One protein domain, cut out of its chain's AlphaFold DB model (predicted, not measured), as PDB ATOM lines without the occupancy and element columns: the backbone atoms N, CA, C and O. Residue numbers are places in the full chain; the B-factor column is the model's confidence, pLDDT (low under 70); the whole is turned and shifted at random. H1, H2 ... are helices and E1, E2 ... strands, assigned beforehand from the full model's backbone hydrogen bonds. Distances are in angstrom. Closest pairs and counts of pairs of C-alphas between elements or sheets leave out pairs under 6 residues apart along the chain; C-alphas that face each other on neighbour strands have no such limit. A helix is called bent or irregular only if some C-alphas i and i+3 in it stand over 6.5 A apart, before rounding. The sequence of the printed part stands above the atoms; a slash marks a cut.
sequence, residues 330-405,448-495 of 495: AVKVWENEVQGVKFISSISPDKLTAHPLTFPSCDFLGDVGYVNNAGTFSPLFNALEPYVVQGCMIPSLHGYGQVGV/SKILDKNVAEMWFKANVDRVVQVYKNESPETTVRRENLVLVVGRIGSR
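What this domain is: This is residues 330 to 405 and 448 to 495 of the 495 residues of an uncharacterized protein of Amanita muscaria Koide BX008 (UniProt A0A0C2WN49). A sheet of six strands is curled like part of a barrel, not fully closed, with its edge strands E3 and E5 coming near each other at one corner. The bent helix H2 passes over it: its first arm, H2a, covers E2 and E8, and its second arm, H2b, turns away to pack on the small hairpin E6 and E7, which lies far from the middle. The printed part has 124 residues with two named helices and eight named strands, in the order E1 E2 E3 E4 E5 E6 E7 H1 H2 E8; the large sheet, E3 E1 E2 E8 E4 E5, is mixed. The class is mixed, helices and strands; the whole is compact, with a radius of gyration of the C-alphas of 13.8 A and spans of 39 by 36 by 29 A.

Where its parts are: E1 covers residues 331 to 338, 22.0 A long, from C-alpha 331 at (-33.091, -34.240, -17.773). E2 is residues 341 to 345, 12.9 A; E3 is 356 to 359; E4 is 367 to 371, 12.3 A; E5 is 377 to 382, 13.4 A. The short strands E6, 387 to 389, and E7, 392 to 394, precede H1, 397 to 400. H2, residues 453 to 472, was assigned as one helix by its hydrogen bonds but is bent: C-alphas 462 and 465 are 7.8 A apart. Its arms are H2a, 453 to 462, 14.1 A, and H2b, 465 to 472, 10.4 A, at a steep tilt of 65 degrees. E8, residues 485 to 488, ends at C-alpha 488, (-22.938, -42.587, -16.948).

How they stand to each other: The large sheet is strongly twisted. E3 and E1 are antiparallel, with N 357 and O 333 3.2 A apart. E1 and E2 form an antiparallel hairpin, with N 336 and O 343 at 2.8 A. E2 and E8 are parallel at 37 degrees, with no N and O pair within hydrogen-bond range. E8 and E4 are antiparallel, with N 486 and O 369 at 2.8 A; so are E4 and E5, a hairpin, with N 368 and O 381 at 2.7 A. The closest C-alphas of E3 and E5, Phe 359 and Phe 377, are 6.2 A apart. With H2a on one face the sheet makes two layers, helix over strands: H2a is over E2 at a height over the sheet of 8.9 A, slantwise to the strands at 35 degrees on the local plane. H2b only grazes this sheet, with residues 467 to 471. The closest C-alphas of H2b and E7, Val 470 and Cys 392, are 7.0 A apart. E6 and E7 are an antiparallel hairpin, with N 394 and O 387 at 2.8 A. H1 touches H2a, closest at the C-alphas of Leu 397 and Trp 459, 6.0 A. In H2a and H2b every O i to N i+4 pair is within hydrogen-bond range; H1 is too short for one.

The domain as a whole: The C-alphas farthest apart, Leu 352 and Gly 391, are 41.6 A from each other. Residues 406 to 447 are not printed; C-alphas 405 and 448 are 8.7 A apart across the cut. The link from H2 to E8 is long, 12 residues. The mean pLDDT of the printed part is 72.3, and 50 residues are under 70, among them 345 to 363, 399 to 405 and 491 to 495.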
ATOM      1  N   ALA A 330     -34.463 -29.852 -18.962       52.59
ATOM      2  CA  ALA A 330     -33.295 -30.469 -18.373       52.59
ATOM      3  C   ALA A 330     -33.646 -31.858 -17.816       52.59
ATOM      4  O   ALA A 330     -34.661 -32.040 -17.131       52.59
ATOM      5  N   VAL A 331     -32.820 -32.852 -18.145       53.06
ATOM      6  CA  VAL A 331     -33.091 -34.240 -17.773       53.06
ATOM      7  C   VAL A 331     -32.843 -34.399 -16.278       53.06
ATOM      8  O   VAL A 331     -31.738 -34.155 -15.793       53.06
ATOM      9  N   LYS A 332     -33.882 -34.822 -15.550       54.38
ATOM     10  CA  LYS A 332     -33.750 -35.252 -14.158       54.38
ATOM     11  C   LYS A 332     -33.141 -36.641 -14.135       54.38
ATOM     12  O   LYS A 332     -33.705 -37.571 -14.706       54.38
ATOM     13  N   VAL A 333     -32.031 -36.781 -13.438       63.72
ATOM     14  CA  VAL A 333     -31.402 -38.075 -13.181       63.72
ATOM     15  C   VAL A 333     -30.995 -38.149 -11.719       63.72
ATOM     16  O   VAL A 333     -30.962 -37.143 -11.003       63.72
ATOM     17  N   TRP A 334     -30.746 -39.371 -11.280       68.25
ATOM     18  CA  TRP A 334     -30.593 -39.723  -9.885       68.25
ATOM     19  C   TRP A 334     -29.161 -40.169  -9.630       68.25
ATOM     20  O   TRP A 334     -28.636 -41.042 -10.329       68.25
ATOM     21  N   GLU A 335     -28.543 -39.555  -8.627       73.50
ATOM     22  CA  GLU A 335     -27.258 -39.978  -8.087       73.50
ATOM     23  C   GLU A 335     -27.482 -41.206  -7.198       73.50
ATOM     24  O   GLU A 335     -28.321 -41.202  -6.296       73.50
ATOM     25  N   ASN A 336     -26.753 -42.278  -7.483       68.38
ATOM     26  CA  ASN A 336     -26.718 -43.485  -6.677       68.38
ATOM     27  C   ASN A 336     -25.293 -43.689  -6.187       68.38
ATOM     28  O   ASN A 336     -24.375 -43.751  -7.000       68.38
ATOM     29  N   GLU A 337     -25.113 -43.847  -4.882       69.62
ATOM     30  CA  GLU A 337     -23.821 -44.197  -4.306       69.62
ATOM     31  C   GLU A 337     -23.796 -45.687  -3.950       69.62
ATOM     32  O   GLU A 337     -24.661 -46.184  -3.226       69.62
ATOM     33  N   VAL A 338     -22.811 -46.417  -4.466       53.22
ATOM     34  CA  VAL A 338     -22.556 -47.815  -4.108       53.22
ATOM     35  C   VAL A 338     -21.113 -47.914  -3.638       53.22
ATOM     36  O   VAL A 338     -20.189 -47.741  -4.423       53.22
ATOM     37  N   GLN A 339     -20.920 -48.177  -2.341       51.75
ATOM     38  CA  GLN A 339     -19.593 -48.349  -1.728       51.75
ATOM     39  C   GLN A 339     -18.629 -47.168  -1.985       51.75
ATOM     40  O   GLN A 339     -17.470 -47.380  -2.337       51.75
ATOM     41  N   GLY A 340     -19.103 -45.925  -1.840       57.66
ATOM     42  CA  GLY A 340     -18.285 -44.727  -2.078       57.66
ATOM     43  C   GLY A 340     -18.164 -44.314  -3.549       57.66
ATOM     44  O   GLY A 340     -17.455 -43.359  -3.856       57.66
ATOM     45  N   VAL A 341     -18.826 -45.027  -4.468       51.47
ATOM     46  CA  VAL A 341     -18.808 -44.744  -5.908       51.47
ATOM     47  C   VAL A 341     -20.146 -44.169  -6.350       51.47
ATOM     48  O   VAL A 341     -21.183 -44.798  -6.150       51.47
ATOM     49  N   LYS A 342     -20.117 -42.996  -6.987       71.00
ATOM     50  CA  LYS A 342     -21.307 -42.296  -7.476       71.00
ATOM     51  C   LYS A 342     -21.595 -42.638  -8.936       71.00
ATOM     52  O   LYS A 342     -20.741 -42.514  -9.811       71.00
ATOM     53  N   PHE A 343     -22.832 -43.031  -9.197       70.94
ATOM     54  CA  PHE A 343     -23.373 -43.343 -10.513       70.94
ATOM     55  C   PHE A 343     -24.560 -42.435 -10.792       70.94
ATOM     56  O   PHE A 343     -25.394 -42.219  -9.915       70.94
ATOM     57  N   ILE A 344     -24.692 -41.967 -12.028       71.94
ATOM     58  CA  ILE A 344     -25.905 -41.285 -12.475       71.94
ATOM     59  C   ILE A 344     -26.742 -42.257 -13.309       71.94
ATOM     60  O   ILE A 344     -26.257 -42.857 -14.270       71.94
ATOM     61  N   SER A 345     -28.017 -42.396 -12.941       66.62
ATOM     62  CA  SER A 345     -29.009 -43.175 -13.684       66.62
ATOM     63  C   SER A 345     -30.280 -42.361 -13.912       66.62
ATOM     64  O   SER A 345     -30.721 -41.607 -13.046       66.62
ATOM     65  N   SER A 346     -30.904 -42.531 -15.075       60.00
ATOM     66  CA  SER A 346     -32.236 -41.984 -15.363       60.00
ATOM     67  C   SER A 346     -33.364 -42.759 -14.670       60.00
ATOM     68  O   SER A 346     -34.505 -42.297 -14.648       60.00
ATOM     69  N   ILE A 347     -33.054 -43.908 -14.067       58.91
ATOM     70  CA  ILE A 347     -34.003 -44.736 -13.325       58.91
ATOM     71  C   ILE A 347     -34.043 -44.254 -11.870       58.91
ATOM     72  O   ILE A 347     -33.019 -44.238 -11.187       58.91
ATOM     73  N   SER A 348     -35.233 -43.855 -11.410       52.72
ATOM     74  CA  SER A 348     -35.474 -43.461 -10.017       52.72
ATOM     75  C   SER A 348     -35.168 -44.634  -9.083       52.72
ATOM     76  O   SER A 348     -35.745 -45.701  -9.285       52.72
ATOM     77  N   PRO A 349     -34.318 -44.475  -8.055       56.75
ATOM     78  CA  PRO A 349     -34.182 -45.492  -7.027       56.75
ATOM     79  C   PRO A 349     -35.479 -45.586  -6.214       56.75
ATOM     80  O   PRO A 349     -36.108 -44.570  -5.914       56.75
ATOM     81  N   ASP A 350     -35.845 -46.795  -5.788       51.91
ATOM     82  CA  ASP A 350     -37.036 -47.068  -4.962       51.91
ATOM     83  C   ASP A 350     -36.955 -46.479  -3.531       51.91
ATOM     84  O   ASP A 350     -37.801 -46.761  -2.682       51.91
ATOM     85  N   LYS A 351     -35.931 -45.669  -3.210       47.09
ATOM     86  CA  LYS A 351     -35.678 -45.141  -1.859       47.09
ATOM     87  C   LYS A 351     -35.463 -43.618  -1.842       47.09
ATOM     88  O   LYS A 351     -34.610 -43.067  -2.527       47.09
ATOM     89  N   LEU A 352     -36.240 -42.973  -0.973       40.69
ATOM     90  CA  LEU A 352     -36.541 -41.540  -0.787       40.69
ATOM     91  C   LEU A 352     -35.384 -40.574  -0.405       40.69
ATOM     92  O   LEU A 352     -35.641 -39.582   0.268       40.69
ATOM     93  N   THR A 353     -34.125 -40.799  -0.797       44.00
ATOM     94  CA  THR A 353     -33.003 -39.923  -0.350       44.00
ATOM     95  C   THR A 353     -32.170 -39.262  -1.444       44.00
ATOM     96  O   THR A 353     -31.279 -38.481  -1.125       44.00
ATOM     97  N   ALA A 354     -32.466 -39.487  -2.722       51.50
ATOM     98  CA  ALA A 354     -31.670 -38.901  -3.797       51.50
ATOM     99  C   ALA A 354     -32.222 -37.536  -4.261       51.50
ATOM    100  O   ALA A 354     -33.419 -37.374  -4.515       51.50
ATOM    101  N   HIS A 355     -31.333 -36.545  -4.367       54.91
ATOM    102  CA  HIS A 355     -31.646 -35.229  -4.917       54.91
ATOM    103  C   HIS A 355     -31.586 -35.280  -6.453       54.91
ATOM    104  O   HIS A 355     -30.616 -35.797  -7.005       54.91
ATOM    105  N   PRO A 356     -32.601 -34.758  -7.168       52.56
ATOM    106  CA  PRO A 356     -32.577 -34.726  -8.622       52.56
ATOM    107  C   PRO A 356     -31.513 -33.733  -9.090       52.56
ATOM    108  O   PRO A 356     -31.595 -32.539  -8.800       52.56
ATOM    109  N   LEU A 357     -30.535 -34.231  -9.835       59.62
ATOM    110  CA  LEU A 357     -29.527 -33.401 -10.478       59.62
ATOM    111  C   LEU A 357     -30.004 -33.023 -11.889       59.62
ATOM    112  O   LEU A 357     -30.804 -33.731 -12.510       59.62
ATOM    113  N   THR A 358     -29.554 -31.864 -12.367       55.31
ATOM    114  CA  THR A 358     -30.042 -31.242 -13.603       55.31
ATOM    115  C   THR A 358     -28.890 -31.132 -14.594       55.31
ATOM    116  O   THR A 358     -27.927 -30.419 -14.328       55.31
ATOM    117  N   PHE A 359     -28.982 -31.823 -15.735       64.25
ATOM    118  CA  PHE A 359     -27.871 -31.914 -16.689       64.25
ATOM    119  C   PHE A 359     -28.227 -31.284 -18.032       64.25
ATOM    120  O   PHE A 359     -29.154 -31.758 -18.692       64.25
ATOM    121  N   PRO A 360     -27.507 -30.233 -18.456       53.97
ATOM    122  CA  PRO A 360     -27.744 -29.603 -19.746       53.97
ATOM    123  C   PRO A 360     -27.113 -30.355 -20.936       53.97
ATOM    124  O   PRO A 360     -27.506 -30.065 -22.063       53.97
ATOM    125  N   SER A 361     -26.170 -31.295 -20.728       56.53
ATOM    126  CA  SER A 361     -25.376 -31.886 -21.831       56.53
ATOM    127  C   SER A 361     -24.732 -33.265 -21.563       56.53
ATOM    128  O   SER A 361     -23.617 -33.511 -22.022       56.53
ATOM    129  N   CYS A 362     -25.354 -34.165 -20.790       57.47
ATOM    130  CA  CYS A 362     -24.857 -35.551 -20.762       57.47
ATOM    131  C   CYS A 362     -25.414 -36.310 -21.964       57.47
ATOM    132  O   CYS A 362     -26.584 -36.700 -21.944       57.47
ATOM    133  N   ASP A 363     -24.588 -36.521 -22.983       60.59
ATOM    134  CA  ASP A 363     -25.081 -37.016 -24.265       60.59
ATOM    135  C   ASP A 363     -24.861 -38.530 -24.462       60.59
ATOM    136  O   ASP A 363     -25.625 -39.139 -25.219       60.59
ATOM    137  N   PHE A 364     -23.906 -39.185 -23.767       78.69
ATOM    138  CA  PHE A 364     -23.533 -40.568 -24.111       78.69
ATOM    139  C   PHE A 364     -23.362 -41.547 -22.935       78.69
ATOM    140  O   PHE A 364     -22.876 -41.239 -21.848       78.69
ATOM    141  N   LEU A 365     -23.777 -42.795 -23.184       82.06
ATOM    142  CA  LEU A 365     -23.510 -43.944 -22.318       82.06
ATOM    143  C   LEU A 365     -21.996 -44.155 -22.209       82.06
ATOM    144  O   LEU A 365     -21.312 -44.158 -23.229       82.06
ATOM    145  N   GLY A 366     -21.490 -44.382 -20.999       84.94
ATOM    146  CA  GLY A 366     -20.065 -44.569 -20.738       84.94
ATOM    147  C   GLY A 366     -19.300 -43.282 -20.449       84.94
ATOM    148  O   GLY A 366     -18.120 -43.372 -20.125       84.94
ATOM    149  N   ASP A 367     -19.933 -42.107 -20.519       90.75
ATOM    150  CA  ASP A 367     -19.265 -40.853 -20.172       90.75
ATOM    151  C   ASP A 367     -18.819 -40.866 -18.704       90.75
ATOM    152  O   ASP A 367     -19.608 -41.077 -17.783       90.75
ATOM    153  N   VAL A 368     -17.531 -40.627 -18.498       90.25
ATOM    154  CA  VAL A 368     -16.907 -40.305 -17.222       90.25
ATOM    155  C   VAL A 368     -16.760 -38.797 -17.173       90.25
ATOM    156  O   VAL A 368     -16.209 -38.185 -18.086       90.25
ATOM    157  N   GLY A 369     -17.251 -38.185 -16.109       91.56
ATOM    158  CA  GLY A 369     -17.151 -36.750 -15.891       91.56
ATOM    159  C   GLY A 369     -17.140 -36.415 -14.414       91.56
ATOM    160  O   GLY A 369     -17.087 -37.312 -13.575       91.56
ATOM    161  N   TYR A 370     -17.214 -35.131 -14.083       91.06
ATOM    162  CA  TYR A 370     -17.389 -34.691 -12.702       91.06
ATOM    163  C   TYR A 370     -18.570 -33.736 -12.560       91.06
ATOM    164  O   TYR A 370     -18.919 -33.015 -13.492       91.06
ATOM    165  N   VAL A 371     -19.187 -33.719 -11.381       88.19
ATOM    166  CA  VAL A 371     -20.200 -32.721 -11.021       88.19
ATOM    167  C   VAL A 371     -19.496 -31.540 -10.361       88.19
ATOM    168  O   VAL A 371     -18.814 -31.695  -9.349       88.19
ATOM    169  N   ASN A 372     -19.612 -30.356 -10.955       85.31
ATOM    170  CA  ASN A 372     -19.004 -29.145 -10.410       85.31
ATOM    171  C   ASN A 372     -19.816 -28.576  -9.226       85.31
ATOM    172  O   ASN A 372     -20.923 -29.024  -8.929       85.31
ATOM    173  N   ASN A 373     -19.299 -27.529  -8.573       84.62
ATOM    174  CA  ASN A 373     -19.968 -26.883  -7.430       84.62
ATOM    175  C   ASN A 373     -21.351 -26.288  -7.767       84.62
ATOM    176  O   ASN A 373     -22.127 -26.002  -6.859       84.62
ATOM    177  N   ALA A 374     -21.664 -26.085  -9.051       85.31
ATOM    178  CA  ALA A 374     -22.972 -25.623  -9.512       85.31
ATOM    179  C   ALA A 374     -23.970 -26.778  -9.748       85.31
ATOM    180  O   ALA A 374     -25.103 -26.526 -10.150       85.31
ATOM    181  N   GLY A 375     -23.572 -28.033  -9.501       82.56
ATOM    182  CA  GLY A 375     -24.396 -29.217  -9.742       82.56
ATOM    183  C   GLY A 375     -24.454 -29.645 -11.211       82.56
ATOM    184  O   GLY A 375     -25.287 -30.477 -11.569       82.56
ATOM    185  N   THR A 376     -23.586 -29.092 -12.063       83.38
ATOM    186  CA  THR A 376     -23.537 -29.392 -13.498       83.38
ATOM    187  C   THR A 376     -22.487 -30.467 -13.770       83.38
ATOM    188  O   THR A 376     -21.353 -30.347 -13.310       83.38
ATOM    189  N   PHE A 377     -22.843 -31.498 -14.543       85.88
ATOM    190  CA  PHE A 377     -21.869 -32.473 -15.046       85.88
ATOM    191  C   PHE A 377     -21.019 -31.868 -16.154       85.88
ATOM    192  O   PHE A 377     -21.542 -31.296 -17.113       85.88
ATOM    193  N   SER A 378     -19.715 -32.052 -16.037       88.00
ATOM    194  CA  SER A 378     -18.736 -31.754 -17.068       88.00
ATOM    195  C   SER A 378     -18.119 -33.081 -17.523       88.00
ATOM    196  O   SER A 378     -17.439 -33.722 -16.715       88.00
ATOM    197  N   PRO A 379     -18.384 -33.538 -18.765       89.50
ATOM    198  CA  PRO A 379     -17.793 -34.767 -19.278       89.50
ATOM    199  C   PRO A 379     -16.277 -34.600 -19.403       89.50
ATOM    200  O   PRO A 379     -15.795 -33.552 -19.831       89.50
ATOM    201  N   LEU A 380     -15.541 -35.642 -19.031       88.94
ATOM    202  CA  LEU A 380     -14.097 -35.740 -19.215       88.94
ATOM    203  C   LEU A 380     -13.789 -36.611 -20.438       88.94
ATOM    204  O   LEU A 380     -13.049 -36.183 -21.319       88.94
ATOM    205  N   PHE A 381     -14.380 -37.812 -20.507       88.69
ATOM    206  CA  PHE A 381     -14.193 -38.771 -21.604       88.69
ATOM    207  C   PHE A 381     -15.235 -39.885 -21.606       88.69
ATOM    208  O   PHE A 381     -16.036 -39.966 -20.685       88.69
ATOM    209  N   ASN A 382     -15.205 -40.777 -22.600       90.00
ATOM    210  CA  ASN A 382     -16.096 -41.935 -22.662       90.00
ATOM    211  C   ASN A 382     -15.339 -43.249 -22.402       90.00
ATOM    212  O   ASN A 382     -14.464 -43.633 -23.173       90.00
ATOM    213  N   ALA A 383     -15.690 -43.959 -21.328       88.00
ATOM    214  CA  ALA A 383     -15.051 -45.205 -20.897       88.00
ATOM    215  C   ALA A 383     -15.292 -46.397 -21.838       88.00
ATOM    216  O   ALA A 383     -14.650 -47.439 -21.686       88.00
ATOM    217  N   LEU A 384     -16.202 -46.298 -22.812       82.06
ATOM    218  CA  LEU A 384     -16.363 -47.341 -23.831       82.06
ATOM    219  C   LEU A 384     -15.192 -47.354 -24.815       82.06
ATOM    220  O   LEU A 384     -14.916 -48.392 -25.413       82.06
ATOM    221  N   GLU A 385     -14.441 -46.264 -24.921       77.81
ATOM    222  CA  GLU A 385     -13.232 -46.183 -25.729       77.81
ATOM    223  C   GLU A 385     -11.997 -46.119 -24.818       77.81
ATOM    224  O   GLU A 385     -12.064 -45.577 -23.714       77.81
ATOM    225  N   PRO A 386     -10.862 -46.718 -25.217       73.88
ATOM    226  CA  PRO A 386      -9.616 -46.489 -24.503       73.88
ATOM    227  C   PRO A 386      -9.276 -45.004 -24.605       73.88
ATOM    228  O   PRO A 386      -9.299 -44.434 -25.698       73.88
ATOM    229  N   TYR A 387      -8.954 -44.390 -23.475       81.88
ATOM    230  CA  TYR A 387      -8.745 -42.953 -23.406       81.88
ATOM    231  C   TYR A 387      -7.375 -42.638 -22.824       81.88
ATOM    232  O   TYR A 387      -6.930 -43.283 -21.878       81.88
ATOM    233  N   VAL A 388      -6.678 -41.677 -23.424       77.44
ATOM    234  CA  VAL A 388      -5.321 -41.295 -23.026       77.44
ATOM    235  C   VAL A 388      -5.345 -39.829 -22.630       77.44
ATOM    236  O   VAL A 388      -5.651 -38.977 -23.460       77.44
ATOM    237  N   VAL A 389      -5.010 -39.539 -21.374       76.31
ATOM    238  CA  VAL A 389      -4.957 -38.172 -20.829       76.31
ATOM    239  C   VAL A 389      -3.661 -38.016 -20.087       76.31
ATOM    240  O   VAL A 389      -3.327 -38.872 -19.266       76.31
ATOM    241  N   GLN A 390      -2.914 -36.964 -20.426       71.19
ATOM    242  CA  GLN A 390      -1.552 -36.770 -19.920       71.19
ATOM    243  C   GLN A 390      -0.725 -38.061 -20.032       71.19
ATOM    244  O   GLN A 390       0.072 -38.404 -19.172       71.19
ATOM    245  N   GLY A 391      -1.026 -38.847 -21.073       64.06
ATOM    246  CA  GLY A 391      -0.394 -40.118 -21.357       64.06
ATOM    247  C   GLY A 391      -0.588 -41.277 -20.384       64.06
ATOM    248  O   GLY A 391      -0.072 -42.371 -20.616       64.06
ATOM    249  N   CYS A 392      -1.420 -41.108 -19.366       68.31
ATOM    250  CA  CYS A 392      -2.008 -42.235 -18.670       68.31
ATOM    251  C   CYS A 392      -3.098 -42.853 -19.548       68.31
ATOM    252  O   CYS A 392      -4.111 -42.219 -19.852       68.31
ATOM    253  N   MET A 393      -2.893 -44.106 -19.959       77.81
ATOM    254  CA  MET A 393      -3.923 -44.872 -20.653       77.81
ATOM    255  C   MET A 393      -4.937 -45.387 -19.639       77.81
ATOM    256  O   MET A 393      -4.626 -46.229 -18.799       77.81
ATOM    257  N   ILE A 394      -6.157 -44.883 -19.732       83.12
ATOM    258  CA  ILE A 394      -7.301 -45.402 -19.003       83.12
ATOM    259  C   ILE A 394      -7.919 -46.493 -19.895       83.12
ATOM    260  O   ILE A 394      -8.342 -46.202 -21.023       83.12
ATOM    261  N   PRO A 395      -7.932 -47.765 -19.449       72.94
ATOM    262  CA  PRO A 395      -8.406 -48.871 -20.265       72.94
ATOM    263  C   PRO A 395      -9.888 -48.704 -20.586       72.94
ATOM    264  O   PRO A 395     -10.653 -48.162 -19.795       72.94
ATOM    265  N   SER A 396     -10.316 -49.232 -21.727       84.25
ATOM    266  CA  SER A 396     -11.739 -49.308 -22.053       84.25
ATOM    267  C   SER A 396     -12.472 -50.263 -21.104       84.25
ATOM    268  O   SER A 396     -11.938 -51.297 -20.691       84.25
ATOM    269  N   LEU A 397     -13.739 -49.965 -20.839       83.00
ATOM    270  CA  LEU A 397     -14.669 -50.785 -20.063       83.00
ATOM    271  C   LEU A 397     -14.864 -52.192 -20.658       83.00
ATOM    272  O   LEU A 397     -15.107 -53.144 -19.920       83.00
ATOM    273  N   HIS A 398     -14.614 -52.361 -21.961       72.06
ATOM    274  CA  HIS A 398     -14.595 -53.664 -22.640       72.06
ATOM    275  C   HIS A 398     -13.543 -54.645 -22.087       72.06
ATOM    276  O   HIS A 398     -13.666 -55.849 -22.299       72.06
ATOM    277  N   GLY A 399     -12.515 -54.161 -21.379       64.81
ATOM    278  CA  GLY A 399     -11.490 -55.009 -20.761       64.81
ATOM    279  C   GLY A 399     -11.942 -55.737 -19.488       64.81
ATOM    280  O   GLY A 399     -11.250 -56.647 -19.043       64.81
ATOM    281  N   TYR A 400     -13.086 -55.359 -18.908       66.31
ATOM    282  CA  TYR A 400     -13.553 -55.852 -17.602       66.31
ATOM    283  C   TYR A 400     -14.728 -56.838 -17.704       66.31
ATOM    284  O   TYR A 400     -15.230 -57.315 -16.687       66.31
ATOM    285  N   GLY A 401     -15.171 -57.161 -18.920       65.75
ATOM    286  CA  GLY A 401     -16.261 -58.101 -19.171       65.75
ATOM    287  C   GLY A 401     -16.983 -57.821 -20.485       65.75
ATOM    288  O   GLY A 401     -16.658 -56.879 -21.210       65.75
ATOM    289  N   GLN A 402     -17.983 -58.644 -20.802       47.78
ATOM    290  CA  GLN A 402     -18.832 -58.412 -21.965       47.78
ATOM    291  C   GLN A 402     -19.689 -57.167 -21.723       47.78
ATOM    292  O   GLN A 402     -20.626 -57.180 -20.929       47.78
ATOM    293  N   VAL A 403     -19.382 -56.089 -22.440       48.97
ATOM    294  CA  VAL A 403     -20.209 -54.883 -22.480       48.97
ATOM    295  C   VAL A 403     -21.386 -55.144 -23.413       48.97
ATOM    296  O   VAL A 403     -21.386 -54.779 -24.585       48.97
ATOM    297  N   GLY A 404     -22.369 -55.885 -22.909       47.00
ATOM    298  CA  GLY A 404     -23.658 -56.033 -23.565       47.00
ATOM    299  C   GLY A 404     -24.501 -54.801 -23.275       47.00
ATOM    300  O   GLY A 404     -24.770 -54.492 -22.118       47.00
ATOM    301  N   VAL A 405     -24.931 -54.100 -24.317       50.12
ATOM    302  CA  VAL A 405     -26.053 -53.178 -24.189       50.12
ATOM    303  C   VAL A 405     -27.298 -54.042 -24.016       50.12
ATOM    304  O   VAL A 405     -27.709 -54.722 -24.954       50.12
ATOM    305  N   SER A 448     -34.006 -48.541 -24.436       50.78
ATOM    306  CA  SER A 448     -33.148 -48.264 -23.288       50.78
ATOM    307  C   SER A 448     -31.903 -49.137 -23.361       50.78
ATOM    308  O   SER A 448     -31.919 -50.298 -22.969       50.78
ATOM    309  N   LYS A 449     -30.812 -48.545 -23.844       55.62
ATOM    310  CA  LYS A 449     -29.475 -49.127 -23.771       55.62
ATOM    311  C   LYS A 449     -28.957 -48.996 -22.334       55.62
ATOM    312  O   LYS A 449     -28.723 -47.873 -21.883       55.62
ATOM    313  N   ILE A 450     -28.825 -50.110 -21.614       64.69
ATOM    314  CA  ILE A 450     -28.291 -50.151 -20.242       64.69
ATOM    315  C   ILE A 450     -26.940 -50.867 -20.267       64.69
ATOM    316  O   ILE A 450     -26.812 -51.925 -20.887       64.69
ATOM    317  N   LEU A 451     -25.936 -50.274 -19.619       70.31
ATOM    318  CA  LEU A 451     -24.643 -50.908 -19.387       70.31
ATOM    319  C   LEU A 451     -24.744 -51.837 -18.172       70.31
ATOM    320  O   LEU A 451     -25.349 -51.453 -17.170       70.31
ATOM    321  N   ASP A 452     -24.137 -53.029 -18.230       77.88
ATOM    322  CA  ASP A 452     -24.064 -53.911 -17.060       77.88
ATOM    323  C   ASP A 452     -23.406 -53.161 -15.891       77.88
ATOM    324  O   ASP A 452     -22.220 -52.808 -15.920       77.88
ATOM    325  N   LYS A 453     -24.212 -52.910 -14.855       76.69
ATOM    326  CA  LYS A 453     -23.820 -52.157 -13.667       76.69
ATOM    327  C   LYS A 453     -22.594 -52.771 -12.992       76.69
ATOM    328  O   LYS A 453     -21.752 -52.021 -12.512       76.69
ATOM    329  N   ASN A 454     -22.461 -54.097 -12.994       75.88
ATOM    330  CA  ASN A 454     -21.341 -54.779 -12.348       75.88
ATOM    331  C   ASN A 454     -20.030 -54.531 -13.102       75.88
ATOM    332  O   ASN A 454     -19.007 -54.265 -12.477       75.88
ATOM    333  N   VAL A 455     -20.055 -54.570 -14.439       75.62
ATOM    334  CA  VAL A 455     -18.867 -54.294 -15.267       75.62
ATOM    335  C   VAL A 455     -18.447 -52.833 -15.119       75.62
ATOM    336  O   VAL A 455     -17.268 -52.545 -14.917       75.62
ATOM    337  N   ALA A 456     -19.417 -51.915 -15.141       80.50
ATOM    338  CA  ALA A 456     -19.171 -50.495 -14.926       80.50
ATOM    339  C   ALA A 456     -18.604 -50.193 -13.534       80.50
ATOM    340  O   ALA A 456     -17.668 -49.407 -13.401       80.50
ATOM    341  N   GLU A 457     -19.129 -50.849 -12.502       79.56
ATOM    342  CA  GLU A 457     -18.659 -50.709 -11.128       79.56
ATOM    343  C   GLU A 457     -17.243 -51.267 -10.943       79.56
ATOM    344  O   GLU A 457     -16.407 -50.598 -10.336       79.56
ATOM    345  N   MET A 458     -16.942 -52.448 -11.497       78.12
ATOM    346  CA  MET A 458     -15.590 -53.020 -11.471       78.12
ATOM    347  C   MET A 458     -14.585 -52.110 -12.172       78.12
ATOM    348  O   MET A 458     -13.521 -51.827 -11.618       78.12
ATOM    349  N   TRP A 459     -14.936 -51.619 -13.364       89.50
ATOM    350  CA  TRP A 459     -14.088 -50.703 -14.117       89.50
ATOM    351  C   TRP A 459     -13.832 -49.415 -13.335       89.50
ATOM    352  O   TRP A 459     -12.682 -49.004 -13.183       89.50
ATOM    353  N   PHE A 460     -14.885 -48.798 -12.794       85.88
ATOM    354  CA  PHE A 460     -14.755 -47.528 -12.091       85.88
ATOM    355  C   PHE A 460     -13.946 -47.685 -10.803       85.88
ATOM    356  O   PHE A 460     -13.036 -46.902 -10.562       85.88
ATOM    357  N   LYS A 461     -14.185 -48.737 -10.010       83.94
ATOM    358  CA  LYS A 461     -13.387 -49.019  -8.804       83.94
ATOM    359  C   LYS A 461     -11.909 -49.223  -9.115       83.94
ATOM    360  O   LYS A 461     -11.072 -48.735  -8.365       83.94
ATOM    361  N   ALA A 462     -11.599 -49.920 -10.206       82.62
ATOM    362  CA  ALA A 462     -10.221 -50.191 -10.593       82.62
ATOM    363  C   ALA A 462      -9.487 -48.954 -11.138       82.62
ATOM    364  O   ALA A 462      -8.264 -48.911 -11.070       82.62
ATOM    365  N   ASN A 463     -10.209 -47.965 -11.683       86.19
ATOM    366  CA  ASN A 463      -9.598 -46.860 -12.431       86.19
ATOM    367  C   ASN A 463      -9.863 -45.460 -11.850       86.19
ATOM    368  O   ASN A 463      -9.235 -44.509 -12.304       86.19
ATOM    369  N   VAL A 464     -10.746 -45.297 -10.856       89.62
ATOM    370  CA  VAL A 464     -11.139 -43.971 -10.337       89.62
ATOM    371  C   VAL A 464      -9.955 -43.170  -9.800       89.62
ATOM    372  O   VAL A 464      -9.835 -41.992 -10.119       89.62
ATOM    373  N   ASP A 465      -9.050 -43.795  -9.048       88.81
ATOM    374  CA  ASP A 465      -7.890 -43.097  -8.483       88.81
ATOM    375  C   ASP A 465      -6.933 -42.624  -9.580       88.81
ATOM    376  O   ASP A 465      -6.445 -41.495  -9.534       88.81
ATOM    377  N   ARG A 466      -6.780 -43.430 -10.637       85.31
ATOM    378  CA  ARG A 466      -6.021 -43.059 -11.833       85.31
ATOM    379  C   ARG A 466      -6.654 -41.868 -12.553       85.31
ATOM    380  O   ARG A 466      -5.947 -40.937 -12.919       85.31
ATOM    381  N   VAL A 467      -7.982 -41.856 -12.713       87.50
ATOM    382  CA  VAL A 467      -8.708 -40.718 -13.307       87.50
ATOM    383  C   VAL A 467      -8.509 -39.450 -12.471       87.50
ATOM    384  O   VAL A 467      -8.221 -38.393 -13.026       87.50
ATOM    385  N   VAL A 468      -8.619 -39.539 -11.142       89.44
ATOM    386  CA  VAL A 468      -8.399 -38.389 -10.249       89.44
ATOM    387  C   VAL A 468      -6.979 -37.854 -10.390       89.44
ATOM    388  O   VAL A 468      -6.808 -36.650 -10.540       89.44
ATOM    389  N   GLN A 469      -5.968 -38.725 -10.356       86.75
ATOM    390  CA  GLN A 469      -4.559 -38.333 -10.442       86.75
ATOM    391  C   GLN A 469      -4.263 -37.569 -11.735       86.75
ATOM    392  O   GLN A 469      -3.689 -36.485 -11.691       86.75
ATOM    393  N   VAL A 470      -4.736 -38.102 -12.858       85.69
ATOM    394  CA  VAL A 470      -4.594 -37.515 -14.192       85.69
ATOM    395  C   VAL A 470      -5.206 -36.114 -14.271       85.69
ATOM    396  O   VAL A 470      -4.582 -35.174 -14.753       85.69
ATOM    397  N   TYR A 471      -6.422 -35.935 -13.759       86.44
ATOM    398  CA  TYR A 471      -7.125 -34.655 -13.871       86.44
ATOM    399  C   TYR A 471      -6.798 -33.654 -12.758       86.44
ATOM    400  O   TYR A 471      -7.141 -32.477 -12.867       86.44
ATOM    401  N   LYS A 472      -6.092 -34.076 -11.704       85.62
ATOM    402  CA  LYS A 472      -5.620 -33.186 -10.635       85.62
ATOM    403  C   LYS A 472      -4.616 -32.144 -11.147       85.62
ATOM    404  O   LYS A 472      -4.521 -31.066 -10.563       85.62
ATOM    405  N   ASN A 473      -3.900 -32.458 -12.226       77.06
ATOM    406  CA  ASN A 473      -2.802 -31.647 -12.750       77.06
ATOM    407  C   ASN A 473      -3.206 -30.713 -13.905       77.06
ATOM    408  O   ASN A 473      -2.445 -29.807 -14.230       77.06
ATOM    409  N   GLU A 474      -4.369 -30.908 -14.542       74.75
ATOM    410  CA  GLU A 474      -4.744 -30.149 -15.751       74.75
ATOM    411  C   GLU A 474      -5.134 -28.695 -15.481       74.75
ATOM    412  O   GLU A 474      -4.861 -27.827 -16.310       74.75
ATOM    413  N   SER A 475      -5.758 -28.396 -14.340       67.88
ATOM    414  CA  SER A 475      -6.038 -27.010 -13.975       67.88
ATOM    415  C   SER A 475      -6.291 -26.864 -12.472       67.88
ATOM    416  O   SER A 475      -7.139 -27.571 -11.920       67.88
ATOM    417  N   PRO A 476      -5.613 -25.919 -11.791       67.12
ATOM    418  CA  PRO A 476      -5.833 -25.660 -10.368       67.12
ATOM    419  C   PRO A 476      -7.270 -25.207 -10.060       67.12
ATOM    420  O   PRO A 476      -7.715 -25.322  -8.919       67.12
ATOM    421  N   GLU A 477      -8.013 -24.732 -11.066       70.19
ATOM    422  CA  GLU A 477      -9.403 -24.288 -10.926       70.19
ATOM    423  C   GLU A 477     -10.422 -25.435 -11.035       70.19
ATOM    424  O   GLU A 477     -11.501 -25.363 -10.445       70.19
ATOM    425  N   THR A 478     -10.084 -26.524 -11.730       67.81
ATOM    426  CA  THR A 478     -10.925 -27.724 -11.831       67.81
ATOM    427  C   THR A 478     -10.340 -28.818 -10.959       67.81
ATOM    428  O   THR A 478      -9.782 -29.799 -11.447       67.81
ATOM    429  N   THR A 479     -10.452 -28.662  -9.639       77.38
ATOM    430  CA  THR A 479     -10.068 -29.731  -8.714       77.38
ATOM    431  C   THR A 479     -11.064 -30.886  -8.853       77.38
ATOM    432  O   THR A 479     -12.073 -30.944  -8.148       77.38
ATOM    433  N   VAL A 480     -10.810 -31.796  -9.796       87.25
ATOM    434  CA  VAL A 480     -11.559 -33.046  -9.924       87.25
ATOM    435  C   VAL A 480     -11.256 -33.872  -8.684       87.25
ATOM    436  O   VAL A 480     -10.140 -34.344  -8.480       87.25
ATOM    437  N   ARG A 481     -12.249 -33.991  -7.804       87.12
ATOM    438  CA  ARG A 481     -12.151 -34.814  -6.601       87.12
ATOM    439  C   ARG A 481     -12.807 -36.162  -6.842       87.12
ATOM    440  O   ARG A 481     -13.757 -36.258  -7.621       87.12
ATOM    441  N   ARG A 482     -12.330 -37.186  -6.135       88.25
ATOM    442  CA  ARG A 482     -12.858 -38.555  -6.222       88.25
ATOM    443  C   ARG A 482     -14.368 -38.589  -5.991       88.25
ATOM    444  O   ARG A 482     -15.087 -39.231  -6.745       88.25
ATOM    445  N   GLU A 483     -14.848 -37.833  -5.008       88.12
ATOM    446  CA  GLU A 483     -16.260 -37.716  -4.636       88.12
ATOM    447  C   GLU A 483     -17.138 -36.962  -5.648       88.12
ATOM    448  O   GLU A 483     -18.363 -36.942  -5.507       88.12
ATOM    449  N   ASN A 484     -16.529 -36.337  -6.660       88.38
ATOM    450  CA  ASN A 484     -17.237 -35.596  -7.699       88.38
ATOM    451  C   ASN A 484     -17.273 -36.350  -9.029       88.38
ATOM    452  O   ASN A 484     -18.034 -35.944  -9.904       88.38
ATOM    453  N   LEU A 485     -16.469 -37.405  -9.199       90.06
ATOM    454  CA  LEU A 485     -16.447 -38.199 -10.422       90.06
ATOM    455  C   LEU A 485     -17.697 -39.065 -10.544       90.06
ATOM    456  O   LEU A 485     -18.151 -39.679  -9.578       90.06
ATOM    457  N   VAL A 486     -18.213 -39.150 -11.764       90.25
ATOM    458  CA  VAL A 486     -19.391 -39.941 -12.090       90.25
ATOM    459  C   VAL A 486     -19.208 -40.653 -13.424       90.25
ATOM    460  O   VAL A 486     -18.707 -40.065 -14.380       90.25
ATOM    461  N   LEU A 487     -19.666 -41.905 -13.487       88.94
ATOM    462  CA  LEU A 487     -19.819 -42.681 -14.715       88.94
ATOM    463  C   LEU A 487     -21.300 -42.791 -15.102       88.94
ATOM    464  O   LEU A 487     -22.148 -43.185 -14.293       88.94
ATOM    465  N   VAL A 488     -21.602 -42.475 -16.358       87.19
ATOM    466  CA  VAL A 488     -22.938 -42.587 -16.948       87.19
ATOM    467  C   VAL A 488     -23.174 -44.026 -17.408       87.19
ATOM    468  O   VAL A 488     -22.617 -44.477 -18.406       87.19
ATOM    469  N   VAL A 489     -24.031 -44.761 -16.694       83.44
ATOM    470  CA  VAL A 489     -24.320 -46.190 -16.955       83.44
ATOM    471  C   VAL A 489     -25.672 -46.441 -17.640       83.44
ATOM    472  O   VAL A 489     -26.028 -47.584 -17.928       83.44
ATOM    473  N   GLY A 490     -26.430 -45.383 -17.941       79.88
ATOM    474  CA  GLY A 490     -27.715 -45.464 -18.639       79.88
ATOM    475  C   GLY A 490     -27.994 -44.235 -19.502       79.88
ATOM    476  O   GLY A 490     -27.337 -43.206 -19.372       79.88
ATOM    477  N   ARG A 491     -28.986 -44.332 -20.395       63.69
ATOM    478  CA  ARG A 491     -29.382 -43.222 -21.274       63.69
ATOM    479  C   ARG A 491     -29.963 -42.064 -20.454       63.69
ATOM    480  O   ARG A 491     -30.973 -42.229 -19.767       63.69
ATOM    481  N   ILE A 492     -29.349 -40.890 -20.568       58.31
ATOM    482  CA  ILE A 492     -29.870 -39.618 -20.060       58.31
ATOM    483  C   ILE A 492     -30.738 -39.059 -21.194       58.31
ATOM    484  O   ILE A 492     -30.289 -38.933 -22.326       58.31
ATOM    485  N   GLY A 493     -32.045 -38.940 -20.948       52.34
ATOM    486  CA  GLY A 493     -33.081 -38.938 -21.984       52.34
ATOM    487  C   GLY A 493     -32.865 -37.981 -23.165       52.34
ATOM    488  O   GLY A 493     -32.726 -36.778 -22.987       52.34
ATOM    489  N   SER A 494     -32.989 -38.514 -24.383       40.41
ATOM    490  CA  SER A 494     -33.483 -37.751 -25.531       40.41
ATOM    491  C   SER A 494     -35.010 -37.812 -25.487       40.41
ATOM    492  O   SER A 494     -35.560 -38.916 -25.564       40.41
ATOM    493  N   ARG A 495     -35.692 -36.674 -25.328       38.00
ATOM    494  CA  ARG A 495     -37.111 -36.602 -25.700       38.00
ATOM    495  C   ARG A 495     -37.263 -36.682 -27.210       38.00
ATOM    496  O   ARG A 495     -36.416 -36.071 -27.900       38.00
TER     497      ARG A 495